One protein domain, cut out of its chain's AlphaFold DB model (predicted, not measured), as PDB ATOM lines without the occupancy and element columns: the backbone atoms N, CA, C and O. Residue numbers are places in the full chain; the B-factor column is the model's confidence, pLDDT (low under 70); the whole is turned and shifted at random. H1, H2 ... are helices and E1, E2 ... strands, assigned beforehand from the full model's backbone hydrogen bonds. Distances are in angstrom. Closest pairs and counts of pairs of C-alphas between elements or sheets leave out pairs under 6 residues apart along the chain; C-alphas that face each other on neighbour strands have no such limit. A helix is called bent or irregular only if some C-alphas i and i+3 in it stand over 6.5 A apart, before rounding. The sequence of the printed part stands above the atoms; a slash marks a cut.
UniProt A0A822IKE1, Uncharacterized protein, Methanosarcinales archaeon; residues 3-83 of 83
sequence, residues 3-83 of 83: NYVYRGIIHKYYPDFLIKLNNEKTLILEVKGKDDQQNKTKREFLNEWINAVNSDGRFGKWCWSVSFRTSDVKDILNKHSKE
ATOM      1  N   ASN A   3      78.744 113.525 206.013       63.28
ATOM      2  CA  ASN A   3      77.732 112.566 206.452       63.28
ATOM      3  C   ASN A   3      76.899 112.137 205.242       63.28
ATOM      4  O   ASN A   3      76.383 112.997 204.532       63.28
ATOM      5  N   TYR A   4      76.744 110.832 205.025       63.00
ATOM      6  CA  TYR A   4      75.836 110.289 204.012       63.00
ATOM      7  C   TYR A   4      74.984 109.162 204.605       63.00
ATOM      8  O   TYR A   4      75.403 108.477 205.539       63.00
ATOM      9  N   VAL A   5      73.764 108.979 204.097       58.84
ATOM     10  CA  VAL A   5      72.846 107.929 204.563       58.84
ATOM     11  C   VAL A   5      72.867 106.780 203.566       58.84
ATOM     12  O   VAL A   5      72.590 106.975 202.390       58.84
ATOM     13  N   TYR A   6      73.150 105.566 204.039       57.88
ATOM     14  CA  TYR A   6      73.078 104.355 203.224       57.88
ATOM     15  C   TYR A   6      72.299 103.271 203.964       57.88
ATOM     16  O   TYR A   6      72.638 102.931 205.097       57.88
ATOM     17  N   ARG A   7      71.238 102.746 203.332       64.25
ATOM     18  CA  ARG A   7      70.325 101.737 203.915       64.25
ATOM     19  C   ARG A   7      69.799 102.112 205.315       64.25
ATOM     20  O   ARG A   7      69.706 101.263 206.192       64.25
ATOM     21  N   GLY A   8      69.483 103.390 205.532       67.56
ATOM     22  CA  GLY A   8      68.964 103.889 206.814       67.56
ATOM     23  C   GLY A   8      70.016 104.088 207.913       67.56
ATOM     24  O   GLY A   8      69.662 104.485 209.018       67.56
ATOM     25  N   ILE A   9      71.301 103.860 207.625       67.75
ATOM     26  CA  ILE A   9      72.405 104.054 208.572       67.75
ATOM     27  C   ILE A   9      73.228 105.274 208.147       67.75
ATOM     28  O   ILE A   9      73.622 105.401 206.981       67.75
ATOM     29  N   ILE A  10      73.512 106.167 209.102       69.12
ATOM     30  CA  ILE A  10      74.407 107.311 208.898       69.12
ATOM     31  C   ILE A  10      75.840 106.794 208.822       69.12
ATOM     32  O   ILE A  10      76.371 106.241 209.784       69.12
ATOM     33  N   HIS A  11      76.475 107.013 207.681       68.25
ATOM     34  CA  HIS A  11      77.875 106.715 207.457       68.25
ATOM     35  C   HIS A  11      78.678 108.012 207.414       68.25
ATOM     36  O   HIS A  11      78.247 109.034 206.873       68.25
ATOM     37  N   LYS A  12      79.877 107.958 207.992       69.06
ATOM     38  CA  LYS A  12      80.844 109.052 207.934       69.06
ATOM     39  C   LYS A  12      81.829 108.759 206.816       69.06
ATOM     40  O   LYS A  12      82.553 107.768 206.878       69.06
ATOM     41  N   TYR A  13      81.857 109.621 205.809       74.06
ATOM     42  CA  TYR A  13      82.871 109.600 204.767       74.06
ATOM     43  C   TYR A  13      83.989 110.587 205.118       74.06
ATOM     44  O   TYR A  13      83.755 111.768 205.414       74.06
ATOM     45  N   TYR A  14      85.212 110.064 205.114       76.94
ATOM     46  CA  TYR A  14      86.441 110.821 205.271       76.94
ATOM     47  C   TYR A  14      87.225 110.677 203.972       76.94
ATOM     48  O   TYR A  14      87.589 109.548 203.645       76.94
ATOM     49  N   PRO A  15      87.424 111.773 203.224       82.69
ATOM     50  CA  PRO A  15      88.183 111.706 201.991       82.69
ATOM     51  C   PRO A  15      89.657 111.409 202.277       82.69
ATOM     52  O   PRO A  15      90.182 111.882 203.288       82.69
ATOM     53  N   ASP A  16      90.317 110.682 201.372       85.81
ATOM     54  CA  ASP A  16      91.760 110.417 201.478       85.81
ATOM     55  C   ASP A  16      92.553 111.737 201.403       85.81
ATOM     56  O   ASP A  16      93.411 112.014 202.244       85.81
ATOM     57  N   PHE A  17      92.215 112.594 200.432       89.44
ATOM     58  CA  PHE A  17      92.809 113.920 200.271       89.44
ATOM     59  C   PHE A  17      91.762 114.985 199.943       89.44
ATOM     60  O   PHE A  17      90.815 114.759 199.188       89.44
ATOM     61  N   LEU A  18      91.994 116.189 200.472       90.44
ATOM     62  CA  LEU A  18      91.268 117.404 200.123       90.44
ATOM     63  C   LEU A  18      92.264 118.429 199.580       90.44
ATOM     64  O   LEU A  18      93.189 118.835 200.283       90.44
ATOM     65  N   ILE A  19      92.088 118.826 198.326       90.81
ATOM     66  CA  ILE A  19      93.058 119.630 197.586       90.81
ATOM     67  C   ILE A  19      92.384 120.927 197.152       90.81
ATOM     68  O   ILE A  19      91.387 120.903 196.436       90.81
ATOM     69  N   LYS A  20      92.943 122.070 197.553       91.31
ATOM     70  CA  LYS A  20      92.520 123.371 197.029       91.31
ATOM     71  C   LYS A  20      93.303 123.668 195.752       91.31
ATOM     72  O   LYS A  20      94.523 123.804 195.793       91.31
ATOM     73  N   LEU A  21      92.600 123.726 194.628       91.00
ATOM     74  CA  LEU A  21      93.173 124.047 193.328       91.00
ATOM     75  C   LEU A  21      93.347 125.565 193.171       91.00
ATOM     76  O   LEU A  21      92.718 126.370 193.861       91.00
ATOM     77  N   ASN A  22      94.214 125.957 192.240       88.56
ATOM     78  CA  ASN A  22      94.501 127.358 191.920       88.56
ATOM     79  C   ASN A  22      93.314 128.101 191.280       88.56
ATOM     80  O   ASN A  22      93.254 129.320 191.368       88.56
ATOM     81  N   ASN A  23      92.364 127.380 190.682       87.44
ATOM     82  CA  ASN A  23      91.106 127.908 190.146       87.44
ATOM     83  C   ASN A  23      90.000 127.998 191.215       87.44
ATOM     84  O   ASN A  23      88.815 127.963 190.890       87.44
ATOM     85  N   GLU A  24      90.391 128.047 192.492       86.81
ATOM     86  CA  GLU A  24      89.517 128.141 193.668       86.81
ATOM     87  C   GLU A  24      88.570 126.950 193.882       86.81
ATOM     88  O   GLU A  24      87.771 126.954 194.822       86.81
ATOM     89  N   LYS A  25      88.687 125.891 193.071       91.00
ATOM     90  CA  LYS A  25      87.938 124.650 193.268       91.00
ATOM     91  C   LYS A  25      88.543 123.818 194.394       91.00
ATOM     92  O   LYS A  25      89.760 123.751 194.565       91.00
ATOM     93  N   THR A  26      87.685 123.126 195.130       92.69
ATOM     94  CA  THR A  26      88.092 122.115 196.108       92.69
ATOM     95  C   THR A  26      87.907 120.727 195.505       92.69
ATOM     96  O   THR A  26      86.786 120.322 195.205       92.69
ATOM     97  N   LEU A  27      89.003 119.995 195.322       92.75
ATOM     98  CA  LEU A  27      89.013 118.633 194.804       92.75
ATOM     99  C   LEU A  27      89.124 117.629 195.953       92.75
ATOM    100  O   LEU A  27      90.087 117.649 196.720       92.75
ATOM    101  N   ILE A  28      88.169 116.710 196.026       92.00
ATOM    102  CA  ILE A  28      88.289 115.483 196.811       92.00
ATOM    103  C   ILE A  28      88.994 114.433 195.950       92.00
ATOM    104  O   ILE A  28      88.498 114.081 194.881       92.00
ATOM    105  N   LEU A  29      90.142 113.932 196.407       90.69
ATOM    106  CA  LEU A  29      90.891 112.891 195.709       90.69
ATOM    107  C   LEU A  29      90.933 111.621 196.553       90.69
ATOM    108  O   LEU A  29      91.482 111.613 197.651       90.69
ATOM    109  N   GLU A  30      90.384 110.547 196.000       88.81
ATOM    110  CA  GLU A  30      90.435 109.203 196.574       88.81
ATOM    111  C   GLU A  30      91.549 108.392 195.928       88.81
ATOM    112  O   GLU A  30      91.655 108.371 194.705       88.81
ATOM    113  N   VAL A  31      92.336 107.664 196.718       87.06
ATOM    114  CA  VAL A  31      93.379 106.770 196.197       87.06
ATOM    115  C   VAL A  31      92.947 105.327 196.427       87.06
ATOM    116  O   VAL A  31      92.630 104.927 197.548       87.06
ATOM    117  N   LYS A  32      92.895 104.519 195.363       82.62
ATOM    118  CA  LYS A  32      92.464 103.114 195.434       82.62
ATOM    119  C   LYS A  32      93.399 102.220 194.625       82.62
ATOM    120  O   LYS A  32      93.729 102.529 193.494       82.62
ATOM    121  N   GLY A  33      93.788 101.071 195.179       73.25
ATOM    122  CA  GLY A  33      94.611 100.089 194.454       73.25
ATOM    123  C   GLY A  33      93.807  99.131 193.563       73.25
ATOM    124  O   GLY A  33      94.274  98.728 192.503       73.25
ATOM    125  N   LYS A  34      92.587  98.761 193.978       68.69
ATOM    126  CA  LYS A  34      91.686  97.852 193.251       68.69
ATOM    127  C   LYS A  34      90.250  98.346 193.413       68.69
ATOM    128  O   LYS A  34      89.857  98.691 194.527       68.69
ATOM    129  N   ASP A  35      89.496  98.420 192.316       63.09
ATOM    130  CA  ASP A  35      88.093  98.838 192.380       63.09
ATOM    131  C   ASP A  35      87.218  97.665 192.837       63.09
ATOM    132  O   ASP A  35      87.363  96.551 192.334       63.09
ATOM    133  N   ASP A  36      86.333  97.916 193.799       69.25
ATOM    134  CA  ASP A  36      85.348  96.952 194.288       69.25
ATOM    135  C   ASP A  36      83.944  97.553 194.141       69.25
ATOM    136  O   ASP A  36      83.775  98.775 194.175       69.25
ATOM    137  N   GLN A  37      82.917  96.716 193.985       61.34
ATOM    138  CA  GLN A  37      81.539  97.131 193.684       61.34
ATOM    139  C   GLN A  37      80.993  98.135 194.721       61.34
ATOM    140  O   GLN A  37      80.222  99.035 194.382       61.34
ATOM    141  N   GLN A  38      81.446  98.037 195.975       67.56
ATOM    142  CA  GLN A  38      81.089  98.954 197.061       67.56
ATOM    143  C   GLN A  38      81.535 100.409 196.799       67.56
ATOM    144  O   GLN A  38      80.911 101.349 197.298       67.56
ATOM    145  N   ASN A  39      82.580 100.623 195.994       70.62
ATOM    146  CA  ASN A  39      83.065 101.960 195.663       70.62
ATOM    147  C   ASN A  39      82.092 102.718 194.765       70.62
ATOM    148  O   ASN A  39      81.994 103.937 194.885       70.62
ATOM    149  N   LYS A  40      81.343 102.028 193.896       74.00
ATOM    150  CA  LYS A  40      80.403 102.689 192.984       74.00
ATOM    151  C   LYS A  40      79.302 103.419 193.752       74.00
ATOM    152  O   LYS A  40      79.066 104.597 193.517       74.00
ATOM    153  N   THR A  41      78.713 102.753 194.738       77.12
ATOM    154  CA  THR A  41      77.686 103.349 195.598       77.12
ATOM    155  C   THR A  41      78.238 104.529 196.401       77.12
ATOM    156  O   THR A  41      77.605 105.575 196.457       77.12
ATOM    157  N   LYS A  42      79.448 104.419 196.970       75.50
ATOM    158  CA  LYS A  42      80.092 105.549 197.669       75.50
ATOM    159  C   LYS A  42      80.303 106.756 196.743       75.50
ATOM    160  O   LYS A  42      80.093 107.884 197.176       75.50
ATOM    161  N   ARG A  43      80.679 106.521 195.479       82.50
ATOM    162  CA  ARG A  43      80.858 107.571 194.460       82.50
ATOM    163  C   ARG A  43      79.551 108.278 194.114       82.50
ATOM    164  O   ARG A  43      79.563 109.491 193.953       82.50
ATOM    165  N   GLU A  44      78.441 107.551 194.031       84.88
ATOM    166  CA  GLU A  44      77.122 108.145 193.771       84.88
ATOM    167  C   GLU A  44      76.724 109.113 194.895       84.88
ATOM    168  O   GLU A  44      76.433 110.275 194.618       84.88
ATOM    169  N   PHE A  45      76.847 108.699 196.162       83.69
ATOM    170  CA  PHE A  45      76.585 109.588 197.303       83.69
ATOM    171  C   PHE A  45      77.544 110.779 197.370       83.69
ATOM    172  O   PHE A  45      77.127 111.892 197.686       83.69
ATOM    173  N   LEU A  46      78.829 110.564 197.073       87.06
ATOM    174  CA  LEU A  46      79.801 111.653 197.014       87.06
ATOM    175  C   LEU A  46      79.411 112.673 195.941       87.06
ATOM    176  O   LEU A  46      79.456 113.873 196.189       87.06
ATOM    177  N   ASN A  47      78.992 112.197 194.771       89.56
ATOM    178  CA  ASN A  47      78.560 113.051 193.679       89.56
ATOM    179  C   ASN A  47      77.307 113.862 194.042       89.56
ATOM    180  O   ASN A  47      77.261 115.062 193.785       89.56
ATOM    181  N   GLU A  48      76.317 113.239 194.685       89.38
ATOM    182  CA  GLU A  48      75.134 113.943 195.198       89.38
ATOM    183  C   GLU A  48      75.506 115.018 196.220       89.38
ATOM    184  O   GLU A  48      75.021 116.148 196.138       89.38
ATOM    185  N   TRP A  49      76.411 114.702 197.148       88.81
ATOM    186  CA  TRP A  49      76.882 115.666 198.136       88.81
ATOM    187  C   TRP A  49      77.606 116.850 197.483       88.81
ATOM    188  O   TRP A  49      77.317 117.999 197.810       88.81
ATOM    189  N   ILE A  50      78.487 116.589 196.513       90.19
ATOM    190  CA  ILE A  50      79.176 117.632 195.741       90.19
ATOM    191  C   ILE A  50      78.169 118.521 195.006       90.19
ATOM    192  O   ILE A  50      78.293 119.744 195.038       90.19
ATOM    193  N   ASN A  51      77.141 117.932 194.391       90.50
ATOM    194  CA  ASN A  51      76.086 118.689 193.719       90.50
ATOM    195  C   ASN A  51      75.300 119.571 194.693       90.50
ATOM    196  O   ASN A  51      75.019 120.725 194.372       90.50
ATOM    197  N   ALA A  52      74.980 119.065 195.887       88.75
ATOM    198  CA  ALA A  52      74.305 119.843 196.923       88.75
ATOM    199  C   ALA A  52      75.167 121.025 197.398       88.75
ATOM    200  O   ALA A  52      74.679 122.150 197.465       88.75
ATOM    201  N   VAL A  53      76.461 120.797 197.651       87.31
ATOM    202  CA  VAL A  53      77.415 121.848 198.049       87.31
ATOM    203  C   VAL A  53      77.569 122.910 196.959       87.31
ATOM    204  O   VAL A  53      77.518 124.106 197.245       87.31
ATOM    205  N   ASN A  54      77.701 122.481 195.703       90.12
ATOM    206  CA  ASN A  54      77.800 123.384 194.559       90.12
ATOM    207  C   ASN A  54      76.515 124.188 194.331       90.12
ATOM    208  O   ASN A  54      76.593 125.332 193.894       90.12
ATOM    209  N   SER A  55      75.350 123.604 194.631       89.88
ATOM    210  CA  SER A  55      74.052 124.285 194.522       89.88
ATOM    211  C   SER A  55      73.839 125.309 195.637       89.88
ATOM    212  O   SER A  55      73.251 126.357 195.392       89.88
ATOM    213  N   ASP A  56      74.328 125.031 196.849       90.06
ATOM    214  CA  ASP A  56      74.286 125.978 197.972       90.06
ATOM    215  C   ASP A  56      75.212 127.187 197.741       90.06
ATOM    216  O   ASP A  56      74.891 128.312 198.123       90.06
ATOM    217  N   GLY A  57      76.362 126.978 197.089       84.00
ATOM    218  CA  GLY A  57      77.251 128.043 196.617       84.00
ATOM    219  C   GLY A  57      78.070 128.755 197.701       84.00
ATOM    220  O   GLY A  57      79.016 129.471 197.375       84.00
ATOM    221  N   ARG A  58      77.792 128.528 198.993       85.19
ATOM    222  CA  ARG A  58      78.516 129.167 200.113       85.19
ATOM    223  C   ARG A  58      79.937 128.641 200.302       85.19
ATOM    224  O   ARG A  58      80.759 129.304 200.926       85.19
ATOM    225  N   PHE A  59      80.226 127.454 199.774       82.25
ATOM    226  CA  PHE A  59      81.497 126.754 199.972       82.25
ATOM    227  C   PHE A  59      82.395 126.761 198.726       82.25
ATOM    228  O   PHE A  59      83.402 126.054 198.700       82.25
ATOM    229  N   GLY A  60      82.054 127.550 197.703       86.75
ATOM    230  CA  GLY A  60      82.750 127.553 196.415       86.75
ATOM    231  C   GLY A  60      82.412 126.331 195.557       86.75
ATOM    232  O   GLY A  60      81.432 125.632 195.805       86.75
ATOM    233  N   LYS A  61      83.226 126.076 194.527       90.38
ATOM    234  CA  LYS A  61      83.043 124.930 193.625       90.38
ATOM    235  C   LYS A  61      83.835 123.724 194.117       90.38
ATOM    236  O   LYS A  61      85.034 123.814 194.360       90.38
ATOM    237  N   TRP A  62      83.169 122.588 194.213       93.44
ATOM    238  CA  TRP A  62      83.734 121.318 194.627       93.44
ATOM    239  C   TRP A  62      83.667 120.309 193.487       93.44
ATOM    240  O   TRP A  62      82.724 120.290 192.693       93.44
ATOM    241  N   CYS A  63      84.677 119.454 193.415       92.44
ATOM    242  CA  CYS A  63      84.742 118.324 192.502       92.44
ATOM    243  C   CYS A  63      85.374 117.120 193.207       92.44
ATOM    244  O   CYS A  63      85.951 117.240 194.289       92.44
ATOM    245  N   TRP A  64      85.247 115.942 192.605       92.69
ATOM    246  CA  TRP A  64      85.837 114.718 193.131       92.69
ATOM    247  C   TRP A  64      86.459 113.890 192.010       92.69
ATOM    248  O   TRP A  64      86.017 113.954 190.862       92.69
ATOM    249  N   SER A  65      87.488 113.116 192.345       92.00
ATOM    250  CA  SER A  65      88.125 112.178 191.424       92.00
ATOM    251  C   SER A  65      88.777 111.018 192.176       92.00
ATOM    252  O   SER A  65      88.987 111.077 193.390       92.00
ATOM    253  N   VAL A  66      89.087 109.946 191.450       89.88
ATOM    254  CA  VAL A  66      89.704 108.731 191.992       89.88
ATOM    255  C   VAL A  66      90.993 108.459 191.234       89.88
ATOM    256  O   VAL A  66      90.981 108.327 190.013       89.88
ATOM    257  N   SER A  67      92.085 108.349 191.980       90.38
ATOM    258  CA  SER A  67      93.388 107.894 191.514       90.38
ATOM    259  C   SER A  67      93.509 106.391 191.736       90.38
ATOM    260  O   SER A  67      93.317 105.893 192.850       90.38
ATOM    261  N   PHE A  68      93.839 105.667 190.669       86.81
ATOM    262  CA  PHE A  68      94.131 104.234 190.736       86.81
ATOM    263  C   PHE A  68      95.635 103.954 190.789       86.81
ATOM    264  O   PHE A  68      96.066 102.861 191.160       86.81
ATOM    265  N   ARG A  69      96.452 104.933 190.386       85.38
ATOM    266  CA  ARG A  69      97.914 104.853 190.379       85.38
ATOM    267  C   ARG A  69      98.497 106.200 190.752       85.38
ATOM    268  O   ARG A  69      98.083 107.214 190.226       85.38
ATOM    269  N   THR A  70      99.571 106.230 191.529       82.88
ATOM    270  CA  THR A  70     100.238 107.494 191.892       82.88
ATOM    271  C   THR A  70     100.661 108.346 190.686       82.88
ATOM    272  O   THR A  70     100.725 109.568 190.786       82.88
ATOM    273  N   SER A  71     100.916 107.720 189.533       87.25
ATOM    274  CA  SER A  71     101.245 108.403 188.280       87.25
ATOM    275  C   SER A  71     100.087 109.212 187.684       87.25
ATOM    276  O   SER A  71     100.355 110.213 187.028       87.25
ATOM    277  N   ASP A  72      98.827 108.815 187.905       89.75
ATOM    278  CA  ASP A  72      97.648 109.472 187.310       89.75
ATOM    279  C   ASP A  72      97.233 110.761 188.045       89.75
ATOM    280  O   ASP A  72      96.504 111.591 187.502       89.75
ATOM    281  N   VAL A  73      97.755 110.981 189.258       89.06
ATOM    282  CA  VAL A  73      97.399 112.123 190.110       89.06
ATOM    283  C   VAL A  73      97.688 113.445 189.404       89.06
ATOM    284  O   VAL A  73      96.870 114.363 189.450       89.06
ATOM    285  N   LYS A  74      98.829 113.550 188.711       89.25
ATOM    286  CA  LYS A  74      99.187 114.770 187.968       89.25
ATOM    287  C   LYS A  74      98.185 115.072 186.857       89.25
ATOM    288  O   LYS A  74      97.816 116.232 186.678       89.25
ATOM    289  N   ASP A  75      97.725 114.049 186.145       91.38
ATOM    290  CA  ASP A  75      96.752 114.207 185.066       91.38
ATOM    291  C   ASP A  75      95.381 114.614 185.616       91.38
ATOM    292  O   ASP A  75      94.747 115.524 185.078       91.38
ATOM    293  N   ILE A  76      94.961 114.021 186.738       91.75
ATOM    294  CA  ILE A  76      93.723 114.378 187.446       91.75
ATOM    295  C   ILE A  76      93.750 115.844 187.897       91.75
ATOM    296  O   ILE A  76      92.794 116.586 187.659       91.75
ATOM    297  N   LEU A  77      94.849 116.283 188.516       90.12
ATOM    298  CA  LEU A  77      95.007 117.668 188.966       90.12
ATOM    299  C   LEU A  77      94.971 118.647 187.790       90.12
ATOM    300  O   LEU A  77      94.255 119.647 187.838       90.12
ATOM    301  N   ASN A  78      95.697 118.339 186.713       90.31
ATOM    302  CA  ASN A  78      95.716 119.167 185.510       90.31
ATOM    303  C   ASN A  78      94.336 119.265 184.853       90.31
ATOM    304  O   ASN A  78      93.963 120.343 184.393       90.31
ATOM    305  N   LYS A  79      93.577 118.165 184.819       90.19
ATOM    306  CA  LYS A  79      92.216 118.144 184.276       90.19
ATOM    307  C   LYS A  79      91.307 119.116 185.030       90.19
ATOM    308  O   LYS A  79      90.686 119.966 184.406       90.19
ATOM    309  N   HIS A  80      91.281 119.040 186.358       89.25
ATOM    310  CA  HIS A  80      90.374 119.860 187.170       89.25
ATOM    311  C   HIS A  80      90.835 121.306 187.379       89.25
ATOM    312  O   HIS A  80      90.012 122.157 187.711       89.25
ATOM    313  N   SER A  81      92.126 121.596 187.194       84.88
ATOM    314  CA  SER A  81      92.671 122.961 187.240       84.88
ATOM    315  C   SER A  81      92.368 123.761 185.965       84.88
ATOM    316  O   SER A  81      92.236 124.980 186.033       84.88
ATOM    317  N   LYS A  82      92.250 123.088 184.811       77.12
ATOM    318  CA  LYS A  82      91.993 123.730 183.508       77.12
ATOM    319  C   LYS A  82      90.509 123.925 183.177       77.12
ATOM    320  O   LYS A  82      90.202 124.740 182.313       77.12
ATOM    321  N   GLU A  83      89.619 123.172 183.823       60.66
ATOM    322  CA  GLU A  83      88.163 123.412 183.833       60.66
ATOM    323  C   GLU A  83      87.801 124.654 184.652       60.66
ATOM    324  O   GLU A  83      86.652 125.127 184.520       60.66
TER     325      GLU A  83
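This is residues 3 to 83 of the 83 residues of an uncharacterized protein of Methanosarcinales archaeon (UniProt A0A822IKE1). A small sheet of three strands, E3, E4 and E5, lies between two helices, H1 on one face over the E5 edge and H2 on the opposite face, while a small two-stranded hairpin, E1 and E2, lies at one end of the flat whole, with E1 beside H1. Both helices run along the strands of the three-stranded sheet. The printed part has 81 residues with two named helices and five named strands, in the order E1, E2, E3, E4, H1, E5, H2, and its class is mixed, helices and strands. The larger sheet has the order E3, E4, E5 and is mixed; the sheet of E1 and E2 is antiparallel. The whole is compact, with a radius of gyration of the C-alphas of 13.2 A, and the C-alphas span 38 by 34 by 16 A.

Strands E1, residues 3 to 6, and E2, residues 9 to 13, form an antiparallel hairpin with an angle of 135 degrees between their directions. Across it N 4 and O 11 are 3.0 A apart and N 11 and O 4 are 2.8 A apart, both within hydrogen-bond range. E3, residues 17 to 20, is apart from E2. E3 forms a second antiparallel hairpin with E4, residues 26 to 31, at 153 degrees, with N 19 and O 27 at 2.8 A and N 17 and O 29 at 3.0 A, within hydrogen-bond range. E4 is the inner strand of its sheet. Its parallel neighbour is E5, residues 62 to 67, at 20 degrees; N 28 and O 63 are 2.9 A apart and N 67 and O 30 are 2.8 A apart, within hydrogen-bond range. E4, helix H1, residues 37 to 56, and E5 form a strand-helix-strand unit, two parallel neighbour strands with a helix between them along the chain, and its crossover is right-handed. H1 is on the sheet over E5 at a height over the sheet of 8.9 A, and runs along the strands at 7 degrees to E5 on the local plane. The closest C-alphas of H1 and E5 are those of Ile 50 and Trp 62, 6.0 A apart. H1 and E4 are near each other, with 5 pairs of C-alphas within 10 A. The closest C-alphas of E1 and H1 are those of Tyr 4 and Phe 45, 6.8 A apart. H2, residues 70 to 82, is on the opposite face of the sheet from H1, and the three form three layers, a sheet with helices on both faces. H2 has a height over the sheet of 9.2 A and lies over E4 and, only just, over E5, on which 3 of its C-alphas fall. It runs along the strands at 18 degrees to E4 on the local plane. The closest C-alphas of E5 and H2 are those of Ser 67 and Val 73, 6.0 A apart. H1 and H2 are apart. Of the O i to N i+4 pairs, 15 of 16 in H1 and 7 of 9 in H2 are within hydrogen-bond range.

E1 begins at C-alpha 3, at (77.732, 112.566, 206.452), and measures 10.0 A from first to last C-alpha; E2 measures 12.4 A. E3 measures 10.0 A, E4 16.2 A and E5 16.8 A. H1 begins at C-alpha 37, at (81.539, 97.131, 193.684), and measures 30.1 A. H2 measures 20.0 A and ends at C-alpha 82, at (91.993, 123.730, 183.508). H2 is irregular, but only just: C-alphas 71 and 74 are 6.7 A apart.

The two C-alphas farthest apart are those of Gly 8 and Lys 82, at 38.3 A. The printed part runs from residue 3 to residue 83, the chain's last residue, and has no cut. The six links between named elements are tight. The mean pLDDT of the printed part is 82.6, and residues 3 to 12, residues 34 to 38 and residue 83 are under 70.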